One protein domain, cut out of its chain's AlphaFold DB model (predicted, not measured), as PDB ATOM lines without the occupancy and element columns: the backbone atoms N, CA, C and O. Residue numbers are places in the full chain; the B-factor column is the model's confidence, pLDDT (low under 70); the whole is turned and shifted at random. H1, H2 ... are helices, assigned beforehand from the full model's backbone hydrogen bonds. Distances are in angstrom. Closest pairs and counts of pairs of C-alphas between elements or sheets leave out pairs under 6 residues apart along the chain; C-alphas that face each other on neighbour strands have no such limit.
ATOM      1  N   SER A   8     -43.583 -20.207  62.442       58.91
ATOM      2  CA  SER A   8     -43.372 -20.736  61.090       58.91
ATOM      3  C   SER A   8     -43.413 -19.617  60.054       58.91
ATOM      4  O   SER A   8     -42.495 -19.496  59.249       58.91
ATOM      5  N   ILE A   9     -44.386 -18.712  60.175       64.75
ATOM      6  CA  ILE A   9     -44.517 -17.536  59.309       64.75
ATOM      7  C   ILE A   9     -43.317 -16.598  59.489       64.75
ATOM      8  O   ILE A   9     -42.749 -16.126  58.510       64.75
ATOM      9  N   GLN A  10     -42.878 -16.357  60.727       67.38
ATOM     10  CA  GLN A  10     -41.705 -15.515  60.994       67.38
ATOM     11  C   GLN A  10     -40.406 -16.122  60.453       67.38
ATOM     12  O   GLN A  10     -39.562 -15.398  59.927       67.38
ATOM     13  N   ARG A  11     -40.244 -17.446  60.547       70.50
ATOM     14  CA  ARG A  11     -39.103 -18.151  59.949       70.50
ATOM     15  C   ARG A  11     -39.094 -18.000  58.428       70.50
ATOM     16  O   ARG A  11     -38.025 -17.843  57.845       70.50
ATOM     17  N   ASP A  12     -40.267 -18.030  57.811       67.12
ATOM     18  CA  ASP A  12     -40.420 -17.936  56.361       67.12
ATOM     19  C   ASP A  12     -40.169 -16.516  55.849       67.12
ATOM     20  O   ASP A  12     -39.457 -16.348  54.863       67.12
ATOM     21  N   ILE A  13     -40.660 -15.497  56.564       68.94
ATOM     22  CA  ILE A  13     -40.347 -14.087  56.284       68.94
ATOM     23  C   ILE A  13     -38.838 -13.849  56.382       68.94
ATOM     24  O   ILE A  13     -38.247 -13.292  55.465       68.94
ATOM     25  N   LYS A  14     -38.187 -14.355  57.435       74.25
ATOM     26  CA  LYS A  14     -36.735 -14.216  57.593       74.25
ATOM     27  C   LYS A  14     -35.955 -14.892  56.459       74.25
ATOM     28  O   LYS A  14     -34.933 -14.373  56.025       74.25
ATOM     29  N   ALA A  15     -36.421 -16.047  55.980       73.94
ATOM     30  CA  ALA A  15     -35.798 -16.724  54.845       73.94
ATOM     31  C   ALA A  15     -35.960 -15.924  53.538       73.94
ATOM     32  O   ALA A  15     -35.027 -15.878  52.737       73.94
ATOM     33  N   LEU A  16     -37.109 -15.266  53.340       72.12
ATOM     34  CA  LEU A  16     -37.342 -14.355  52.213       72.12
ATOM     35  C   LEU A  16     -36.419 -13.134  52.276       72.12
ATOM     36  O   LEU A  16     -35.691 -12.892  51.323       72.12
ATOM     37  N   GLU A  17     -36.341 -12.452  53.420       74.31
ATOM     38  CA  GLU A  17     -35.441 -11.304  53.620       74.31
ATOM     39  C   GLU A  17     -33.968 -11.669  53.364       74.31
ATOM     40  O   GLU A  17     -33.222 -10.918  52.735       74.31
ATOM     41  N   GLN A  18     -33.537 -12.855  53.807       77.50
ATOM     42  CA  GLN A  18     -32.191 -13.368  53.529       77.50
ATOM     43  C   GLN A  18     -31.966 -13.654  52.039       77.50
ATOM     44  O   GLN A  18     -30.859 -13.458  51.535       77.50
ATOM     45  N   THR A  19     -33.002 -14.115  51.338       77.38
ATOM     46  CA  THR A  19     -32.946 -14.381  49.896       77.38
ATOM     47  C   THR A  19     -32.848 -13.075  49.113       77.38
ATOM     48  O   THR A  19     -32.030 -12.990  48.201       77.38
ATOM     49  N   ASP A  20     -33.607 -12.049  49.502       74.88
ATOM     50  CA  ASP A  20     -33.579 -10.727  48.870       74.88
ATOM     51  C   ASP A  20     -32.211 -10.052  49.038       74.88
ATOM     52  O   ASP A  20     -31.641  -9.561  48.064       74.88
ATOM     53  N   ALA A  21     -31.618 -10.122  50.236       75.44
ATOM     54  CA  ALA A  21     -30.271  -9.599  50.481       75.44
ATOM     55  C   ALA A  21     -29.195 -10.312  49.635       75.44
ATOM     56  O   ALA A  21     -28.272  -9.677  49.118       75.44
ATOM     57  N   LEU A  22     -29.312 -11.634  49.459       78.62
ATOM     58  CA  LEU A  22     -28.427 -12.395  48.568       78.62
ATOM     59  C   LEU A  22     -28.656 -12.038  47.095       78.62
ATOM     60  O   LEU A  22     -27.687 -11.899  46.349       78.62
ATOM     61  N   ALA A  23     -29.911 -11.860  46.679       77.56
ATOM     62  CA  ALA A  23     -30.254 -11.451  45.322       77.56
ATOM     63  C   ALA A  23     -29.667 -10.075  44.989       77.56
ATOM     64  O   ALA A  23     -29.115  -9.886  43.907       77.56
ATOM     65  N   GLU A  24     -29.744  -9.125  45.920       79.94
ATOM     66  CA  GLU A  24     -29.159  -7.794  45.773       79.94
ATOM     67  C   GLU A  24     -27.633  -7.864  45.616       79.94
ATOM     68  O   GLU A  24     -27.084  -7.283  44.677       79.94
ATOM     69  N   ALA A  25     -26.952  -8.650  46.459       79.56
ATOM     70  CA  ALA A  25     -25.506  -8.852  46.368       79.56
ATOM     71  C   ALA A  25     -25.083  -9.488  45.030       79.56
ATOM     72  O   ALA A  25     -24.144  -9.016  44.386       79.56
ATOM     73  N   ILE A  26     -25.802 -10.522  44.576       80.44
ATOM     74  CA  ILE A  26     -25.545 -11.178  43.286       80.44
ATOM     75  C   ILE A  26     -25.804 -10.210  42.129       80.44
ATOM     76  O   ILE A  26     -24.987 -10.119  41.217       80.44
ATOM     77  N   ASN A  27     -26.903  -9.454  42.158       77.06
ATOM     78  CA  ASN A  27     -27.233  -8.492  41.107       77.06
ATOM     79  C   ASN A  27     -26.207  -7.357  41.018       77.06
ATOM     80  O   ASN A  27     -25.850  -6.957  39.909       77.06
ATOM     81  N   ALA A  28     -25.699  -6.869  42.152       80.44
ATOM     82  CA  ALA A  28     -24.613  -5.896  42.181       80.44
ATOM     83  C   ALA A  28     -23.336  -6.460  41.535       80.44
ATOM     84  O   ALA A  28     -22.658  -5.758  40.786       80.44
ATOM     85  N   GLU A  29     -23.027  -7.734  41.772       76.06
ATOM     86  CA  GLU A  29     -21.863  -8.387  41.174       76.06
ATOM     87  C   GLU A  29     -22.052  -8.655  39.671       76.06
ATOM     88  O   GLU A  29     -21.159  -8.383  38.872       76.06
ATOM     89  N   VAL A  30     -23.243  -9.084  39.246       77.94
ATOM     90  CA  VAL A  30     -23.600  -9.237  37.824       77.94
ATOM     91  C   VAL A  30     -23.561  -7.894  37.094       77.94
ATOM     92  O   VAL A  30     -23.119  -7.836  35.947       77.94
ATOM     93  N   ALA A  31     -23.992  -6.805  37.735       78.19
ATOM     94  CA  ALA A  31     -23.888  -5.465  37.167       78.19
ATOM     95  C   ALA A  31     -22.424  -5.084  36.913       78.19
ATOM     96  O   ALA A  31     -22.108  -4.634  35.816       78.19
ATOM     97  N   LYS A  32     -21.515  -5.368  37.859       74.00
ATOM     98  CA  LYS A  32     -20.072  -5.181  37.640       74.00
ATOM     99  C   LYS A  32     -19.562  -6.023  36.474       74.00
ATOM    100  O   LYS A  32     -18.762  -5.519  35.701       74.00
ATOM    101  N   MET A  33     -20.039  -7.265  36.319       70.75
ATOM    102  CA  MET A  33     -19.646  -8.152  35.212       70.75
ATOM    103  C   MET A  33     -20.088  -7.650  33.831       70.75
ATOM    104  O   MET A  33     -19.384  -7.892  32.853       70.75
ATOM    105  N   LYS A  34     -21.228  -6.952  33.734       72.50
ATOM    106  CA  LYS A  34     -21.727  -6.396  32.461       72.50
ATOM    107  C   LYS A  34     -20.798  -5.334  31.872       72.50
ATOM    108  O   LYS A  34     -20.721  -5.231  30.652       72.50
ATOM    109  N   ASP A  35     -20.074  -4.618  32.725       71.44
ATOM    110  CA  ASP A  35     -19.117  -3.584  32.325       71.44
ATOM    111  C   ASP A  35     -17.677  -4.117  32.207       71.44
ATOM    112  O   ASP A  35     -16.730  -3.342  32.042       71.44
ATOM    113  N   VAL A  36     -17.465  -5.438  32.293       69.69
ATOM    114  CA  VAL A  36     -16.110  -5.990  32.229       69.69
ATOM    115  C   VAL A  36     -15.587  -6.052  30.798       69.69
ATOM    116  O   VAL A  36     -16.152  -6.700  29.918       69.69
ATOM    117  N   ASP A  37     -14.405  -5.467  30.606       77.25
ATOM    118  CA  ASP A  37     -13.578  -5.684  29.426       77.25
ATOM    119  C   ASP A  37     -13.125  -7.154  29.334       77.25
ATOM    120  O   ASP A  37     -12.178  -7.596  30.001       77.25
ATOM    121  N   VAL A  38     -13.798  -7.899  28.455       75.88
ATOM    122  CA  VAL A  38     -13.537  -9.311  28.146       75.88
ATOM    123  C   VAL A  38     -12.093  -9.532  27.681       75.88
ATOM    124  O   VAL A  38     -11.501 -10.564  28.003       75.88
ATOM    125  N   GLN A  39     -11.469  -8.565  26.991       78.81
ATOM    126  CA  GLN A  39     -10.063  -8.693  26.596       78.81
ATOM    127  C   GLN A  39      -9.137  -8.702  27.816       78.81
ATOM    128  O   GLN A  39      -8.151  -9.446  27.839       78.81
ATOM    129  N   SER A  40      -9.453  -7.913  28.844       79.06
ATOM    130  CA  SER A  40      -8.695  -7.895  30.095       79.06
ATOM    131  C   SER A  40      -8.837  -9.210  30.872       79.06
ATOM    132  O   SER A  40      -7.834  -9.727  31.370       79.06
ATOM    133  N   ILE A  41     -10.043  -9.799  30.908       80.12
ATOM    134  CA  ILE A  41     -10.275 -11.114  31.527       80.12
ATOM    135  C   ILE A  41      -9.447 -12.173  30.808       80.12
ATOM    136  O   ILE A  41      -8.715 -12.910  31.461       80.12
ATOM    137  N   ILE A  42      -9.525 -12.239  29.476       78.88
ATOM    138  CA  ILE A  42      -8.817 -13.251  28.681       78.88
ATOM    139  C   ILE A  42      -7.304 -13.155  28.913       78.88
ATOM    140  O   ILE A  42      -6.659 -14.172  29.171       78.88
ATOM    141  N   LYS A  43      -6.737 -11.940  28.916       82.75
ATOM    142  CA  LYS A  43      -5.308 -11.719  29.205       82.75
ATOM    143  C   LYS A  43      -4.903 -12.182  30.605       82.75
ATOM    144  O   LYS A  43      -3.801 -12.694  30.771       82.75
ATOM    145  N   ARG A  44      -5.773 -12.015  31.606       80.69
ATOM    146  CA  ARG A  44      -5.522 -12.481  32.982       80.69
ATOM    147  C   ARG A  44      -5.696 -13.995  33.109       80.69
ATOM    148  O   ARG A  44      -4.898 -14.640  33.781       80.69
ATOM    149  N   ALA A  45      -6.701 -14.563  32.446       81.00
ATOM    150  CA  ALA A  45      -7.064 -15.975  32.523       81.00
ATOM    151  C   ALA A  45      -6.101 -16.901  31.763       81.00
ATOM    152  O   ALA A  45      -5.804 -17.986  32.256       81.00
ATOM    153  N   LEU A  46      -5.568 -16.487  30.607       80.50
ATOM    154  CA  LEU A  46      -4.675 -17.318  29.781       80.50
ATOM    155  C   LEU A  46      -3.454 -17.864  30.551       80.50
ATOM    156  O   LEU A  46      -3.242 -19.078  30.541       80.50
ATOM    157  N   PRO A  47      -2.680 -17.031  31.274       83.94
ATOM    158  CA  PRO A  47      -1.560 -17.506  32.084       83.94
ATOM    159  C   PRO A  47      -1.988 -18.454  33.212       83.94
ATOM    160  O   PRO A  47      -1.241 -19.358  33.584       83.94
ATOM    161  N   MET A  48      -3.189 -18.274  33.767       83.50
ATOM    162  CA  MET A  48      -3.725 -19.140  34.825       83.50
ATOM    163  C   MET A  48      -4.110 -20.518  34.300       83.50
ATOM    164  O   MET A  48      -3.814 -21.518  34.950       83.50
ATOM    165  N   ILE A  49      -4.708 -20.571  33.107       80.44
ATOM    166  CA  ILE A  49      -5.024 -21.824  32.415       80.44
ATOM    167  C   ILE A  49      -3.726 -22.562  32.073       80.44
ATOM    168  O   ILE A  49      -3.599 -23.744  32.379       80.44
ATOM    169  N   MET A  50      -2.727 -21.859  31.528       83.00
ATOM    170  CA  MET A  50      -1.431 -22.460  31.185       83.00
ATOM    171  C   MET A  50      -0.623 -22.928  32.404       83.00
ATOM    172  O   MET A  50       0.135 -23.885  32.302       83.00
ATOM    173  N   SER A  51      -0.778 -22.277  33.560       85.12
ATOM    174  CA  SER A  51      -0.086 -22.651  34.805       85.12
ATOM    175  C   SER A  51      -0.881 -23.611  35.699       85.12
ATOM    176  O   SER A  51      -0.383 -24.004  36.754       85.12
ATOM    177  N   GLY A  52      -2.114 -23.965  35.318       77.88
ATOM    178  CA  GLY A  52      -3.015 -24.820  36.100       77.88
ATOM    179  C   GLY A  52      -3.526 -24.197  37.408       77.88
ATOM    180  O   GLY A  52      -4.123 -24.896  38.222       77.88
ATOM    181  N   LYS A  53      -3.297 -22.897  37.646       77.44
ATOM    182  CA  LYS A  53      -3.665 -22.199  38.891       77.44
ATOM    183  C   LYS A  53      -4.741 -21.148  38.630       77.44
ATOM    184  O   LYS A  53      -4.441 -19.959  38.517       77.44
ATOM    185  N   PHE A  54      -5.991 -21.595  38.552       79.94
ATOM    186  CA  PHE A  54      -7.157 -20.731  38.357       79.94
ATOM    187  C   PHE A  54      -7.703 -20.195  39.690       79.94
ATOM    188  O   PHE A  54      -7.868 -20.959  40.640       79.94
ATOM    189  N   SER A  55      -8.008 -18.895  39.767       82.12
ATOM    190  CA  SER A  55      -8.775 -18.320  40.879       82.12
ATOM    191  C   SER A  55      -9.731 -17.226  40.402       82.12
ATOM    192  O   SER A  55      -9.402 -16.442  39.510       82.12
ATOM    193  N   LEU A  56     -10.911 -17.168  41.027       78.06
ATOM    194  CA  LEU A  56     -11.965 -16.195  40.717       78.06
ATOM    195  C   LEU A  56     -11.493 -14.751  40.966       78.06
ATOM    196  O   LEU A  56     -11.674 -13.880  40.121       78.06
ATOM    197  N   GLU A  57     -10.762 -14.525  42.056       81.44
ATOM    198  CA  GLU A  57     -10.244 -13.200  42.434       81.44
ATOM    199  C   GLU A  57      -9.334 -12.594  41.363       81.44
ATOM    200  O   GLU A  57      -9.379 -11.395  41.088       81.44
ATOM    201  N   LYS A  58      -8.536 -13.426  40.690       78.38
ATOM    202  CA  LYS A  58      -7.593 -12.972  39.660       78.38
ATOM    203  C   LYS A  58      -8.268 -12.590  38.344       78.38
ATOM    204  O   LYS A  58      -7.668 -11.865  37.550       78.38
ATOM    205  N   ILE A  59      -9.501 -13.041  38.119       77.19
ATOM    206  CA  ILE A  59     -10.353 -12.570  37.019       77.19
ATOM    207  C   ILE A  59     -11.331 -11.474  37.466       77.19
ATOM    208  O   ILE A  59     -12.173 -11.062  36.677       77.19
ATOM    209  N   GLY A  60     -11.175 -10.951  38.688       75.56
ATOM    210  CA  GLY A  60     -11.987  -9.858  39.223       75.56
ATOM    211  C   GLY A  60     -13.314 -10.301  39.833       75.56
ATOM    212  O   GLY A  60     -14.178  -9.457  40.026       75.56
ATOM    213  N   LEU A  61     -13.476 -11.594  40.129       78.88
ATOM    214  CA  LEU A  61     -14.673 -12.147  40.757       78.88
ATOM    215  C   LEU A  61     -14.428 -12.475  42.238       78.88
ATOM    216  O   LEU A  61     -13.337 -12.924  42.586       78.88
ATOM    217  N   PRO A  62     -15.425 -12.326  43.123       80.88
ATOM    218  CA  PRO A  62     -15.289 -12.715  44.522       80.88
ATOM    219  C   PRO A  62     -14.989 -14.215  44.656       80.88
ATOM    220  O   PRO A  62     -15.610 -15.044  43.989       80.88
ATOM    221  N   SER A  63     -14.075 -14.596  45.552       83.50
ATOM    222  CA  SER A  63     -13.779 -16.013  45.831       83.50
ATOM    223  C   SER A  63     -14.970 -16.773  46.410       83.50
ATOM    224  O   SER A  63     -15.089 -17.979  46.200       83.50
ATOM    225  N   ASN A  64     -15.876 -16.073  47.090       83.50
ATOM    226  CA  ASN A  64     -17.096 -16.626  47.665       83.50
ATOM    227  C   ASN A  64     -18.309 -16.566  46.721       83.50
ATOM    228  O   ASN A  64     -19.401 -16.947  47.138       83.50
ATOM    229  N   LEU A  65     -18.153 -16.123  45.468       81.25
ATOM    230  CA  LEU A  65     -19.269 -15.974  44.527       81.25
ATOM    231  C   LEU A  65     -20.036 -17.291  44.323       81.25
ATOM    232  O   LEU A  65     -21.262 -17.298  44.343       81.25
ATOM    233  N   ILE A  66     -19.321 -18.411  44.177       81.19
ATOM    234  CA  ILE A  66     -19.932 -19.743  44.029       81.19
ATOM    235  C   ILE A  66     -20.766 -20.087  45.273       81.19
ATOM    236  O   ILE A  66     -21.925 -20.462  45.147       81.19
ATOM    237  N   GLN A  67     -20.214 -19.878  46.473       83.50
ATOM    238  CA  GLN A  67     -20.926 -20.135  47.731       83.50
ATOM    239  C   GLN A  67     -22.160 -19.238  47.889       83.50
ATOM    240  O   GLN A  67     -23.186 -19.685  48.395       83.50
ATOM    241  N   GLN A  68     -22.084 -17.978  47.450       79.94
ATOM    242  CA  GLN A  68     -23.228 -17.064  47.451       79.94
ATOM    243  C   GLN A  68     -24.322 -17.519  46.476       79.94
ATOM    244  O   GLN A  68     -25.499 -17.462  46.826       79.94
ATOM    245  N   LEU A  69     -23.947 -18.014  45.290       79.19
ATOM    246  CA  LEU A  69     -24.881 -18.574  44.309       79.19
ATOM    247  C   LEU A  69     -25.561 -19.849  44.830       79.19
ATOM    248  O   LEU A  69     -26.781 -19.953  44.752       79.19
ATOM    249  N   GLU A  70     -24.800 -20.774  45.417       81.75
ATOM    250  CA  GLU A  70     -25.331 -22.007  46.017       81.75
ATOM    251  C   GLU A  70     -26.277 -21.707  47.191       81.75
ATOM    252  O   GLU A  70     -27.360 -22.292  47.302       81.75
ATOM    253  N   ALA A  71     -25.906 -20.759  48.059       80.06
ATOM    254  CA  ALA A  71     -26.751 -20.323  49.169       80.06
ATOM    255  C   ALA A  71     -28.053 -19.678  48.673       80.06
ATOM    256  O   ALA A  71     -29.129 -19.972  49.202       80.06
ATOM    257  N   TYR A  72     -27.969 -18.837  47.639       77.94
ATOM    258  CA  TYR A  72     -29.130 -18.218  47.009       77.94
ATOM    259  C   TYR A  72     -30.056 -19.257  46.368       77.94
ATOM    260  O   TYR A  72     -31.264 -19.211  46.594       77.94
ATOM    261  N   GLU A  73     -29.519 -20.219  45.614       77.25
ATOM    262  CA  GLU A  73     -30.316 -21.280  44.989       77.25
ATOM    263  C   GLU A  73     -31.052 -22.122  46.037       77.25
ATOM    264  O   GLU A  73     -32.260 -22.338  45.920       77.25
ATOM    265  N   SER A  74     -30.352 -22.526  47.101       75.69
ATOM    266  CA  SER A  74     -30.927 -23.296  48.208       75.69
ATOM    267  C   SER A  74     -32.074 -22.549  48.901       75.69
ATOM    268  O   SER A  74     -33.172 -23.092  49.069       75.69
ATOM    269  N   LEU A  75     -31.865 -21.276  49.252       77.44
ATOM    270  CA  LEU A  75     -32.882 -20.460  49.918       77.44
ATOM    271  C   LEU A  75     -34.079 -20.169  49.008       77.44
ATOM    272  O   LEU A  75     -35.228 -20.335  49.424       77.44
ATOM    273  N   ASN A  76     -33.827 -19.823  47.746       78.38
ATOM    274  CA  ASN A  76     -34.869 -19.562  46.760       78.38
ATOM    275  C   ASN A  76     -35.697 -20.825  46.463       78.38
ATOM    276  O   ASN A  76     -36.920 -20.748  46.345       78.38
ATOM    277  N   ALA A  77     -35.075 -22.007  46.407       71.38
ATOM    278  CA  ALA A  77     -35.788 -23.274  46.256       71.38
ATOM    279  C   ALA A  77     -36.748 -23.533  47.430       71.38
ATOM    280  O   ALA A  77     -37.907 -23.902  47.216       71.38
ATOM    281  N   VAL A  78     -36.304 -23.282  48.667       78.00
ATOM    282  CA  VAL A  78     -37.147 -23.412  49.868       78.00
ATOM    283  C   VAL A  78     -38.283 -22.386  49.862       78.00
ATOM    284  O   VAL A  78     -39.434 -22.755  50.105       78.00
ATOM    285  N   ALA A  79     -37.991 -21.121  49.554       74.94
ATOM    286  CA  ALA A  79     -38.987 -20.053  49.502       74.94
ATOM    287  C   ALA A  79     -40.058 -20.321  48.430       74.94
ATOM    288  O   ALA A  79     -41.254 -20.263  48.724       74.94
ATOM    289  N   ARG A  80     -39.655 -20.707  47.211       73.25
ATOM    290  CA  ARG A  80     -40.574 -21.070  46.115       73.25
ATOM    291  C   ARG A  80     -41.436 -22.277  46.455       73.25
ATOM    292  O   ARG A  80     -42.628 -22.266  46.160       73.25
ATOM    293  N   LYS A  81     -40.857 -23.301  47.090       73.38
ATOM    294  CA  LYS A  81     -41.609 -24.478  47.540       73.38
ATOM    295  C   LYS A  81     -42.695 -24.086  48.540       73.38
ATOM    296  O   LYS A  81     -43.841 -24.477  48.363       73.38
ATOM    297  N   LYS A  82     -42.360 -23.271  49.541       69.88
ATOM    298  CA  LYS A  82     -43.320 -22.823  50.561       69.88
ATOM    299  C   LYS A  82     -44.393 -21.898  50.007       69.88
ATOM    300  O   LYS A  82     -45.559 -22.041  50.359       69.88
ATOM    301  N   LEU A  83     -44.021 -20.976  49.119       72.56
ATOM    302  CA  LEU A  83     -44.994 -20.133  48.430       72.56
ATOM    303  C   LEU A  83     -45.971 -20.991  47.622       72.56
ATOM    304  O   LEU A  83     -47.171 -20.754  47.680       72.56
ATOM    305  N   ARG A  84     -45.474 -22.017  46.925       68.62
ATOM    306  CA  ARG A  84     -46.318 -22.966  46.194       68.62
ATOM    307  C   ARG A  84     -47.239 -23.756  47.121       68.62
ATOM    308  O   ARG A  84     -48.430 -23.785  46.865       68.62
ATOM    309  N   GLU A  85     -46.726 -24.305  48.223       72.50
ATOM    310  CA  GLU A  85     -47.545 -24.989  49.237       72.50
ATOM    311  C   GLU A  85     -48.654 -24.080  49.792       72.50
ATOM    312  O   GLU A  85     -49.778 -24.533  50.009       72.50
ATOM    313  N   ARG A  86     -48.360 -22.790  49.991       72.25
ATOM    314  CA  ARG A  86     -49.347 -21.797  50.419       72.25
ATOM    315  C   ARG A  86     -50.383 -21.512  49.334       72.25
ATOM    316  O   ARG A  86     -51.567 -21.549  49.634       72.25
ATOM    317  N   LEU A  87     -49.958 -21.271  48.096       66.38
ATOM    318  CA  LEU A  87     -50.871 -21.036  46.974       66.38
ATOM    319  C   LEU A  87     -51.761 -22.256  46.698       66.38
ATOM    320  O   LEU A  87     -52.945 -22.084  46.438       66.38
ATOM    321  N   ASP A  88     -51.232 -23.476  46.819       65.94
ATOM    322  CA  ASP A  88     -52.000 -24.718  46.686       65.94
ATOM    323  C   ASP A  88     -53.036 -24.860  47.820       65.94
ATOM    324  O   ASP A  88     -54.169 -25.281  47.585       65.94
ATOM    325  N   ALA A  89     -52.684 -24.469  49.052       69.44
ATOM    326  CA  ALA A  89     -53.616 -24.447  50.183       69.44
ATOM    327  C   ALA A  89     -54.699 -23.362  50.036       69.44
ATOM    328  O   ALA A  89     -55.871 -23.614  50.330       69.44
ATOM    329  N   ASP A  90     -54.323 -22.175  49.559       66.75
ATOM    330  CA  ASP A  90     -55.244 -21.074  49.274       66.75
ATOM    331  C   ASP A  90     -56.204 -21.466  48.131       66.75
ATOM    332  O   ASP A  90     -57.413 -21.282  48.261       66.75
ATOM    333  N   LEU A  91     -55.706 -22.111  47.065       61.34
ATOM    334  CA  LEU A  91     -56.519 -22.674  45.977       61.34
ATOM    335  C   LEU A  91     -57.474 -23.766  46.462       61.34
ATOM    336  O   LEU A  91     -58.642 -23.760  46.088       61.34
ATOM    337  N   ALA A  92     -57.014 -24.688  47.311       64.81
ATOM    338  CA  ALA A  92     -57.879 -25.715  47.890       64.81
ATOM    339  C   ALA A  92     -58.989 -25.102  48.762       64.81
ATOM    340  O   ALA A  92     -60.111 -25.607  48.789       64.81
ATOM    341  N   THR A  93     -58.693 -23.995  49.450       65.38
ATOM    342  CA  THR A  93     -59.666 -23.264  50.271       65.38
ATOM    343  C   THR A  93     -60.668 -22.492  49.408       65.38
ATOM    344  O   THR A  93     -61.864 -22.532  49.689       65.38
ATOM    345  N   LEU A  94     -60.211 -21.838  48.335       61.16
ATOM    346  CA  LEU A  94     -61.070 -21.135  47.373       61.16
ATOM    347  C   LEU A  94     -61.959 -22.105  46.585       61.16
ATOM    348  O   LEU A  94     -63.162 -21.885  46.502       61.16
ATOM    349  N   GLY A  95     -61.409 -23.223  46.107       55.19
ATOM    350  CA  GLY A  95     -62.184 -24.277  45.448       55.19
ATOM    351  C   GLY A  95     -63.209 -24.930  46.380       55.19
ATOM    352  O   GLY A  95     -64.300 -25.275  45.943       55.19
ATOM    353  N   ALA A  96     -62.918 -25.047  47.680       53.56
ATOM    354  CA  ALA A  96     -63.901 -25.493  48.667       53.56
ATOM    355  C   ALA A  96     -64.985 -24.434  48.958       53.56
ATOM    356  O   ALA A  96     -66.127 -24.797  49.229       53.56
ATOM    357  N   ALA A  97     -64.654 -23.140  48.891       47.94
ATOM    358  CA  ALA A  97     -65.600 -22.043  49.095       47.94
ATOM    359  C   ALA A  97     -66.539 -21.829  47.891       47.94
ATOM    360  O   ALA A  97     -67.715 -21.519  48.085       47.94
ATOM    361  N   GLU A  98     -66.068 -22.048  46.658       44.94
ATOM    362  CA  GLU A  98     -66.901 -21.967  45.447       44.94
ATOM    363  C   GLU A  98     -67.950 -23.088  45.370       44.94
ATOM    364  O   GLU A  98     -69.054 -22.861  44.880       44.94
ATOM    365  N   VAL A  99     -67.671 -24.272  45.931       48.56
ATOM    366  CA  VAL A  99     -68.637 -25.389  45.978       48.56
ATOM    367  C   VAL A  99     -69.800 -25.115  46.946       48.56
ATOM    368  O   VAL A  99     -70.891 -25.642  46.753       48.56
TER     369      VAL A  99
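What this domain is: This is residues 8 to 99 of the 103 residues of an uncharacterized protein of Vibrio panuliri (UniProt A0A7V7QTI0). The long helix H3 is crossed near its beginning by H1, the two making a skewed X, while residues 84 to 99 of H3 stick out at one end. At the other end, a short helix H2 and a long loop that folds back to H3 make a loose head. The 92 printed residues, all helix in class, hold three named helices, H1, H2 and H3 in chain order, and no named strand. The whole is an extended rod of 68 by 22 by 21 A, with a radius of gyration of the C-alphas of 20.5 A.

How they stand to each other: H3, residues 65 to 99, touches H1, residues 8 to 34, with its residues 65 to 79 alone. Their closest C-alphas, those of Tyr 72 and Leu 22, are 6.1 A apart. They run opposite ways at a steep tilt of 47 degrees. H2, residues 38 to 51, is apart from both. Every O i to N i+4 pair is within hydrogen-bond range in H1, 30 of 31 in H3 and 8 of 10 in H2.

Where its parts are: H3 is 50.3 A long, from C-alpha 65 at (-19.269, -15.974, 44.527) to C-alpha 99 at (-68.637, -25.389, 45.978). H1 is 38.6 A long and begins at C-alpha 8, (-43.372, -20.736, 61.090). H2 measures 20.1 A.

The domain as a whole: The C-alphas farthest apart, those of Ser 51 and Val 99, are 69.5 A apart. The link H1 to H2 is tight; H2 to H3, 13 residues, is long. The printed part has no cut. Its mean pLDDT is 74.3, and residues 87 to 99 are among those under 70.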